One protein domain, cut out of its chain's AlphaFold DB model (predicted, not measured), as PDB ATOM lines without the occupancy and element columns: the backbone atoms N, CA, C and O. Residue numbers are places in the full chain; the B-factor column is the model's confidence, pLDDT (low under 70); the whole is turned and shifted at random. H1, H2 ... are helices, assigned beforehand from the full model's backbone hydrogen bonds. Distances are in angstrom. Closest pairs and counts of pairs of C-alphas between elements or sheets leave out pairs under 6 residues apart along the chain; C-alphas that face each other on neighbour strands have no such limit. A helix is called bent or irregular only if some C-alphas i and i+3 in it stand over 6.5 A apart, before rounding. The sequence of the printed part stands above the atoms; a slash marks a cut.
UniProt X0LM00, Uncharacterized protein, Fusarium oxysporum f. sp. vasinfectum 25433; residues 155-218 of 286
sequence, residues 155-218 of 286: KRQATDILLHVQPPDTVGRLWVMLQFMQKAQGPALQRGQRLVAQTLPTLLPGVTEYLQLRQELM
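AT A GLANCE: This is residues 155 to 218 of the 286 residues of an uncharacterized protein of Fusarium oxysporum f. sp. vasinfectum 25433 (UniProt X0LM00). A helical hairpin of H2 and H3 has a short helix, H1, slanting over the end where the hairpin turns, while a last helix, H4, makes a corner with the far end of H3 and sticks out with residues 210 to 218. The printed part has 64 residues with four named helices, H1 to H4 in chain order, no named strand, and is all helix. It is only just compact, close to loose, with a radius of gyration of the C-alphas of 12.6 A, and only just elongated, spanning 37 by 25 by 15 A.

HOW THE PARTS SIT: Start at H1, residues 155 to 164, which touches H2, residues 171 to 181, at a steep tilt of 46 degrees, opposite ways; their closest C-alphas, of Ala 158 and Phe 180, are 5.1 A apart. Next find the hub, H3, residues 186 to 203, which touches the other three helices. H2 and H3 form a hairpin at a shallow tilt of 21 degrees, opposite ways, closest at the C-alphas of Met 181 and Leu 189, 5.8 A. With residues 188 to 192 alone, H3 touches H1 at a steep tilt of 54 degrees, the same way, closest at the C-alphas of Leu 163 and Ala 188, 5.3 A. H4, residues 207 to 218, and H3 touch only at the corner, about perpendicular at 74 degrees, closest at the C-alphas of Pro 201 and Thr 208, 6.4 A. H4 is apart from H1 and H2. Every O i to N i+4 pair is within hydrogen-bond range in H1, H2 and H4, and 12 of 14 in H3.

IN THESE COORDINATES: Find C-alpha 155 at (194.082, 234.512, 253.782), where H1 begins its 14.6 A; H2 measures 15.3 A. From C-alpha 186 at (204.809, 236.413, 256.275), H3 runs 25.5 A, with a kink of 29 degrees near residue 197; it is irregular, C-alphas 198 and 201 being 7.0 A apart. H4 runs 16.0 A to C-alpha 218 at (199.079, 258.322, 274.751).

THE WHOLE: The C-alphas farthest apart are those of Arg 156 and Leu 217, 37.5 A. The printed part has no cut and no long link. Look for low confidence in residues 203 to 218, with pLDDT under 70.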
ATOM      1  N   LYS A 155     192.705 234.114 253.419       83.50
ATOM      2  CA  LYS A 155     194.082 234.512 253.782       83.50
ATOM      3  C   LYS A 155     195.074 234.341 252.630       83.50
ATOM      4  O   LYS A 155     195.975 235.164 252.475       83.50
ATOM      5  N   ARG A 156     194.912 233.278 251.832       86.50
ATOM      6  CA  ARG A 156     195.763 233.003 250.668       86.50
ATOM      7  C   ARG A 156     195.573 234.073 249.599       86.50
ATOM      8  O   ARG A 156     196.551 234.692 249.212       86.50
ATOM      9  N   GLN A 157     194.327 234.370 249.230       88.00
ATOM     10  CA  GLN A 157     194.018 235.437 248.272       88.00
ATOM     11  C   GLN A 157     194.529 236.800 248.748       88.00
ATOM     12  O   GLN A 157     195.188 237.496 247.987       88.00
ATOM     13  N   ALA A 158     194.311 237.162 250.017       82.00
ATOM     14  CA  ALA A 158     194.837 238.412 250.573       82.00
ATOM     15  C   ALA A 158     196.376 238.488 250.500       82.00
ATOM     16  O   ALA A 158     196.940 239.539 250.201       82.00
ATOM     17  N   THR A 159     197.058 237.365 250.748       85.44
ATOM     18  CA  THR A 159     198.521 237.253 250.633       85.44
ATOM     19  C   THR A 159     198.966 237.415 249.179       85.44
ATOM     20  O   THR A 159     199.858 238.218 248.909       85.44
ATOM     21  N   ASP A 160     198.316 236.720 248.246       89.44
ATOM     22  CA  ASP A 160     198.620 236.785 246.814       89.44
ATOM     23  C   ASP A 160     198.396 238.203 246.264       89.44
ATOM     24  O   ASP A 160     199.268 238.739 245.579       89.44
ATOM     25  N   ILE A 161     197.295 238.865 246.632       87.06
ATOM     26  CA  ILE A 161     197.009 240.256 246.249       87.06
ATOM     27  C   ILE A 161     198.125 241.190 246.736       87.06
ATOM     28  O   ILE A 161     198.687 241.947 245.946       87.06
ATOM     29  N   LEU A 162     198.512 241.115 248.014       85.56
ATOM     30  CA  LEU A 162     199.558 241.984 248.571       85.56
ATOM     31  C   LEU A 162     200.945 241.757 247.967       85.56
ATOM     32  O   LEU A 162     201.777 242.665 248.013       85.56
ATOM     33  N   LEU A 163     201.227 240.574 247.423       88.62
ATOM     34  CA  LEU A 163     202.489 240.315 246.732       88.62
ATOM     35  C   LEU A 163     202.555 241.017 245.369       88.62
ATOM     36  O   LEU A 163     203.635 241.469 244.985       88.62
ATOM     37  N   HIS A 164     201.418 241.166 244.687       87.38
ATOM     38  CA  HIS A 164     201.347 241.682 243.315       87.38
ATOM     39  C   HIS A 164     200.833 243.123 243.214       87.38
ATOM     40  O   HIS A 164     200.980 243.750 242.166       87.38
ATOM     41  N   VAL A 165     200.260 243.676 244.289       83.75
ATOM     42  CA  VAL A 165     199.734 245.046 244.284       83.75
ATOM     43  C   VAL A 165     200.854 246.068 244.077       83.75
ATOM     44  O   VAL A 165     201.936 245.964 244.671       83.75
ATOM     45  N   GLN A 166     200.597 247.065 243.236       88.00
ATOM     46  CA  GLN A 166     201.489 248.208 243.060       88.00
ATOM     47  C   GLN A 166     201.463 249.118 244.301       88.00
ATOM     48  O   GLN A 166     200.528 249.026 245.104       88.00
ATOM     49  N   PRO A 167     202.479 249.978 244.503       85.94
ATOM     50  CA  PRO A 167     202.408 251.017 245.524       85.94
ATOM     51  C   PRO A 167     201.105 251.816 245.368       85.94
ATOM     52  O   PRO A 167     200.770 252.184 244.241       85.94
ATOM     53  N   PRO A 168     200.352 252.061 246.453       84.69
ATOM     54  CA  PRO A 168     199.096 252.782 246.344       84.69
ATOM     55  C   PRO A 168     199.356 254.226 245.911       84.69
ATOM     56  O   PRO A 168     200.203 254.927 246.462       84.69
ATOM     57  N   ASP A 169     198.585 254.650 244.927       86.38
ATOM     58  CA  ASP A 169     198.563 255.971 244.305       86.38
ATOM     59  C   ASP A 169     197.293 256.759 244.664       86.38
ATOM     60  O   ASP A 169     197.222 257.962 244.421       86.38
ATOM     61  N   THR A 170     196.320 256.106 245.308       82.88
ATOM     62  CA  THR A 170     195.087 256.717 245.816       82.88
ATOM     63  C   THR A 170     194.813 256.338 247.274       82.88
ATOM     64  O   THR A 170     195.354 255.362 247.811       82.88
ATOM     65  N   VAL A 171     193.947 257.110 247.942       76.69
ATOM     66  CA  VAL A 171     193.542 256.845 249.333       76.69
ATOM     67  C   VAL A 171     192.707 255.565 249.417       76.69
ATOM     68  O   VAL A 171     192.855 254.803 250.373       76.69
ATOM     69  N   GLY A 172     191.882 255.288 248.409       78.06
ATOM     70  CA  GLY A 172     191.118 254.056 248.281       78.06
ATOM     71  C   GLY A 172     192.007 252.830 248.161       78.06
ATOM     72  O   GLY A 172     191.858 251.897 248.951       78.06
ATOM     73  N   ARG A 173     193.014 252.850 247.283       84.75
ATOM     74  CA  ARG A 173     193.972 251.739 247.158       84.75
ATOM     75  C   ARG A 173     194.785 251.524 248.430       84.75
ATOM     76  O   ARG A 173     194.998 250.384 248.846       84.75
ATOM     77  N   LEU A 174     195.182 252.605 249.102       81.12
ATOM     78  CA  LEU A 174     195.811 252.524 250.421       81.12
ATOM     79  C   LEU A 174     194.882 251.853 251.446       81.12
ATOM     80  O   LEU A 174     195.321 250.990 252.207       81.12
ATOM     81  N   TRP A 175     193.600 252.220 251.460       80.88
ATOM     82  CA  TRP A 175     192.605 251.627 252.351       80.88
ATOM     83  C   TRP A 175     192.390 250.134 252.073       80.88
ATOM     84  O   TRP A 175     192.420 249.342 253.016       80.88
ATOM     85  N   VAL A 176     192.253 249.734 250.805       80.81
ATOM     86  CA  VAL A 176     192.119 248.326 250.394       80.81
ATOM     87  C   VAL A 176     193.326 247.505 250.839       80.81
ATOM     88  O   VAL A 176     193.179 246.443 251.448       80.81
ATOM     89  N   MET A 177     194.533 248.033 250.619       81.31
ATOM     90  CA  MET A 177     195.771 247.381 251.041       81.31
ATOM     91  C   MET A 177     195.801 247.156 252.560       81.31
ATOM     92  O   MET A 177     196.143 246.063 253.016       81.31
ATOM     93  N   LEU A 178     195.365 248.145 253.351       79.88
ATOM     94  CA  LEU A 178     195.237 248.012 254.805       79.88
ATOM     95  C   LEU A 178     194.217 246.941 255.223       79.88
ATOM     96  O   LEU A 178     194.426 246.304 256.257       79.88
ATOM     97  N   GLN A 179     193.143 246.709 254.458       79.50
ATOM     98  CA  GLN A 179     192.199 245.622 254.752       79.50
ATOM     99  C   GLN A 179     192.833 244.250 254.511       79.50
ATOM    100  O   GLN A 179     192.799 243.390 255.392       79.50
ATOM    101  N   PHE A 180     193.496 244.043 253.369       80.81
ATOM    102  CA  PHE A 180     194.140 242.759 253.078       80.81
ATOM    103  C   PHE A 180     195.314 242.454 254.016       80.81
ATOM    104  O   PHE A 180     195.518 241.299 254.398       80.81
ATOM    105  N   MET A 181     196.034 243.479 254.482       81.62
ATOM    106  CA  MET A 181     197.085 243.327 255.495       81.62
ATOM    107  C   MET A 181     196.576 242.739 256.817       81.62
ATOM    108  O   MET A 181     197.342 242.066 257.499       81.62
ATOM    109  N   GLN A 182     195.302 242.925 257.177       74.69
ATOM    110  CA  GLN A 182     194.733 242.321 258.393       74.69
ATOM    111  C   GLN A 182     194.617 240.792 258.294       74.69
ATOM    112  O   GLN A 182     194.563 240.111 259.318       74.69
ATOM    113  N   LYS A 183     194.573 240.249 257.072       77.31
ATOM    114  CA  LYS A 183     194.419 238.813 256.798       77.31
ATOM    115  C   LYS A 183     195.721 238.131 256.368       77.31
ATOM    116  O   LYS A 183     195.845 236.915 256.530       77.31
ATOM    117  N   ALA A 184     196.664 238.886 255.811       76.44
ATOM    118  CA  ALA A 184     197.909 238.362 255.262       76.44
ATOM    119  C   ALA A 184     198.968 238.043 256.327       76.44
ATOM    120  O   ALA A 184     198.927 238.532 257.456       76.44
ATOM    121  N   GLN A 185     199.946 237.216 255.953       76.62
ATOM    122  CA  GLN A 185     201.044 236.795 256.827       76.62
ATOM    123  C   GLN A 185     202.380 236.757 256.075       76.62
ATOM    124  O   GLN A 185     202.433 236.821 254.845       76.62
ATOM    125  N   GLY A 186     203.477 236.650 256.830       83.56
ATOM    126  CA  GLY A 186     204.809 236.413 256.275       83.56
ATOM    127  C   GLY A 186     205.314 237.542 255.356       83.56
ATOM    128  O   GLY A 186     205.065 238.720 255.637       83.56
ATOM    129  N   PRO A 187     206.029 237.213 254.261       86.44
ATOM    130  CA  PRO A 187     206.650 238.205 253.375       86.44
ATOM    131  C   PRO A 187     205.667 239.198 252.740       86.44
ATOM    132  O   PRO A 187     206.022 240.355 252.511       86.44
ATOM    133  N   ALA A 188     204.421 238.782 252.489       84.50
ATOM    134  CA  ALA A 188     203.390 239.642 251.909       84.50
ATOM    135  C   ALA A 188     202.984 240.776 252.859       84.50
ATOM    136  O   ALA A 188     202.878 241.929 252.444       84.50
ATOM    137  N   LEU A 189     202.831 240.471 254.154       80.00
ATOM    138  CA  LEU A 189     202.530 241.475 255.174       80.00
ATOM    139  C   LEU A 189     203.673 242.492 255.306       80.00
ATOM    140  O   LEU A 189     203.424 243.696 255.329       80.00
ATOM    141  N   GLN A 190     204.924 242.022 255.327       78.75
ATOM    142  CA  GLN A 190     206.103 242.897 255.383       78.75
ATOM    143  C   GLN A 190     206.217 243.790 254.140       78.75
ATOM    144  O   GLN A 190     206.584 244.960 254.237       78.75
ATOM    145  N   ARG A 191     205.892 243.260 252.954       86.69
ATOM    146  CA  ARG A 191     205.801 244.057 251.725       86.69
ATOM    147  C   ARG A 191     204.716 245.129 251.844       86.69
ATOM    148  O   ARG A 191     205.020 246.291 251.597       86.69
ATOM    149  N   GLY A 192     203.510 244.766 252.280       75.25
ATOM    150  CA  GLY A 192     202.410 245.710 252.494       75.25
ATOM    151  C   GLY A 192     202.784 246.837 253.459       75.25
ATOM    152  O   GLY A 192     202.615 248.005 253.129       75.25
ATOM    153  N   GLN A 193     203.395 246.511 254.603       79.50
ATOM    154  CA  GLN A 193     203.883 247.506 255.570       79.50
ATOM    155  C   GLN A 193     204.890 248.483 254.954       79.50
ATOM    156  O   GLN A 193     204.782 249.688 255.178       79.50
ATOM    157  N   ARG A 194     205.846 247.981 254.158       82.44
ATOM    158  CA  ARG A 194     206.818 248.832 253.455       82.44
ATOM    159  C   ARG A 194     206.138 249.767 252.462       82.44
ATOM    160  O   ARG A 194     206.464 250.949 252.449       82.44
ATOM    161  N   LEU A 195     205.187 249.261 251.678       82.75
ATOM    162  CA  LEU A 195     204.441 250.087 250.730       82.75
ATOM    163  C   LEU A 195     203.620 251.163 251.443       82.75
ATOM    164  O   LEU A 195     203.752 252.327 251.087       82.75
ATOM    165  N   VAL A 196     202.864 250.811 252.494       78.50
ATOM    166  CA  VAL A 196     202.130 251.799 253.310       78.50
ATOM    167  C   VAL A 196     203.080 252.877 253.825       78.50
ATOM    168  O   VAL A 196     202.780 254.057 253.696       78.50
ATOM    169  N   ALA A 197     204.223 252.498 254.399       76.00
ATOM    170  CA  ALA A 197     205.170 253.460 254.960       76.00
ATOM    171  C   ALA A 197     205.735 254.427 253.904       76.00
ATOM    172  O   ALA A 197     205.974 255.590 254.215       76.00
ATOM    173  N   GLN A 198     205.927 253.962 252.668       82.94
ATOM    174  CA  GLN A 198     206.422 254.781 251.561       82.94
ATOM    175  C   GLN A 198     205.369 255.754 251.024       82.94
ATOM    176  O   GLN A 198     205.704 256.875 250.654       82.94
ATOM    177  N   THR A 199     204.103 255.341 250.966       79.38
ATOM    178  CA  THR A 199     203.049 256.102 250.278       79.38
ATOM    179  C   THR A 199     202.179 256.931 251.214       79.38
ATOM    180  O   THR A 199     201.644 257.955 250.796       79.38
ATOM    181  N   LEU A 200     202.032 256.519 252.479       73.62
ATOM    182  CA  LEU A 200     201.195 257.197 253.470       73.62
ATOM    183  C   LEU A 200     201.540 258.689 253.629       73.62
ATOM    184  O   LEU A 200     200.600 259.481 253.612       73.62
ATOM    185  N   PRO A 201     202.821 259.110 253.724       70.50
ATOM    186  CA  PRO A 201     203.153 260.527 253.881       70.50
ATOM    187  C   PRO A 201     202.749 261.383 252.674       70.50
ATOM    188  O   PRO A 201     202.376 262.540 252.839       70.50
ATOM    189  N   THR A 202     202.808 260.816 251.467       75.56
ATOM    190  CA  THR A 202     202.489 261.525 250.221       75.56
ATOM    191  C   THR A 202     200.986 261.600 249.989       75.56
ATOM    192  O   THR A 202     200.466 262.654 249.637       75.56
ATOM    193  N   LEU A 203     200.278 260.485 250.196       69.31
ATOM    194  CA  LEU A 203     198.831 260.419 249.994       69.31
ATOM    195  C   LEU A 203     198.063 261.138 251.098       69.31
ATOM    196  O   LEU A 203     196.999 261.689 250.838       69.31
ATOM    197  N   LEU A 204     198.599 261.134 252.320       67.94
ATOM    198  CA  LEU A 204     197.992 261.755 253.491       67.94
ATOM    199  C   LEU A 204     199.023 262.605 254.264       67.94
ATOM    200  O   LEU A 204     199.455 262.218 255.357       67.94
ATOM    201  N   PRO A 205     199.410 263.780 253.729       61.12
ATOM    202  CA  PRO A 205     200.359 264.671 254.391       61.12
ATOM    203  C   PRO A 205     199.864 265.081 255.785       61.12
ATOM    204  O   PRO A 205     198.684 265.384 255.966       61.12
ATOM    205  N   GLY A 206     200.747 265.087 256.788       56.59
ATOM    206  CA  GLY A 206     200.393 265.427 258.172       56.59
ATOM    207  C   GLY A 206     199.903 264.248 259.026       56.59
ATOM    208  O   GLY A 206     199.766 264.385 260.245       56.59
ATOM    209  N   VAL A 207     199.622 263.079 258.430       63.66
ATOM    210  CA  VAL A 207     199.176 261.899 259.193       63.66
ATOM    211  C   VAL A 207     200.303 261.309 260.031       63.66
ATOM    212  O   VAL A 207     200.048 260.853 261.144       63.66
ATOM    213  N   THR A 208     201.541 261.334 259.543       59.66
ATOM    214  CA  THR A 208     202.699 260.830 260.291       59.66
ATOM    215  C   THR A 208     202.910 261.642 261.567       59.66
ATOM    216  O   THR A 208     203.021 261.076 262.652       59.66
ATOM    217  N   GLU A 209     202.855 262.963 261.445       53.97
ATOM    218  CA  GLU A 209     202.967 263.933 262.529       53.97
ATOM    219  C   GLU A 209     201.797 263.791 263.508       53.97
ATOM    220  O   GLU A 209     201.994 263.758 264.721       53.97
ATOM    221  N   TYR A 210     200.571 263.612 263.002       49.28
ATOM    222  CA  TYR A 210     199.402 263.336 263.837       49.28
ATOM    223  C   TYR A 210     199.538 262.020 264.619       49.28
ATOM    224  O   TYR A 210     199.180 261.959 265.796       49.28
ATOM    225  N   LEU A 211     200.033 260.953 263.985       57.44
ATOM    226  CA  LEU A 211     200.230 259.659 264.640       57.44
ATOM    227  C   LEU A 211     201.332 259.729 265.700       57.44
ATOM    228  O   LEU A 211     201.145 259.162 266.776       57.44
ATOM    229  N   GLN A 212     202.418 260.456 265.433       58.88
ATOM    230  CA  GLN A 212     203.485 260.729 266.398       58.88
ATOM    231  C   GLN A 212     202.956 261.523 267.595       58.88
ATOM    232  O   GLN A 212     203.053 261.045 268.723       58.88
ATOM    233  N   LEU A 213     202.275 262.647 267.353       45.09
ATOM    234  CA  LEU A 213     201.665 263.476 268.396       45.09
ATOM    235  C   LEU A 213     200.646 262.686 269.226       45.09
ATOM    236  O   LEU A 213     200.584 262.796 270.449       45.09
ATOM    237  N   ARG A 214     199.841 261.840 268.575       47.34
ATOM    238  CA  ARG A 214     198.890 260.963 269.262       47.34
ATOM    239  C   ARG A 214     199.605 259.915 270.111       47.34
ATOM    240  O   ARG A 214     199.113 259.585 271.185       47.34
ATOM    241  N   GLN A 215     200.722 259.366 269.644       55.97
ATOM    242  CA  GLN A 215     201.510 258.404 270.406       55.97
ATOM    243  C   GLN A 215     202.199 259.071 271.603       55.97
ATOM    244  O   GLN A 215     202.210 258.489 272.683       55.97
ATOM    245  N   GLU A 216     202.688 260.300 271.448       55.44
ATOM    246  CA  GLU A 216     203.206 261.134 272.539       55.44
ATOM    247  C   GLU A 216     202.125 261.455 273.575       55.44
ATOM    248  O   GLU A 216     202.350 261.264 274.765       55.44
ATOM    249  N   LEU A 217     200.918 261.832 273.136       45.88
ATOM    250  CA  LEU A 217     199.756 262.043 274.008       45.88
ATOM    251  C   LEU A 217     199.339 260.769 274.757       45.88
ATOM    252  O   LEU A 217     198.997 260.837 275.934       45.88
ATOM    253  N   MET A 218     199.374 259.605 274.100       46.97
ATOM    254  CA  MET A 218     199.079 258.322 274.751       46.97
ATOM    255  C   MET A 218     200.160 257.947 275.772       46.97
ATOM    256  O   MET A 218     199.814 257.547 276.875       46.97
TER     257      MET A 218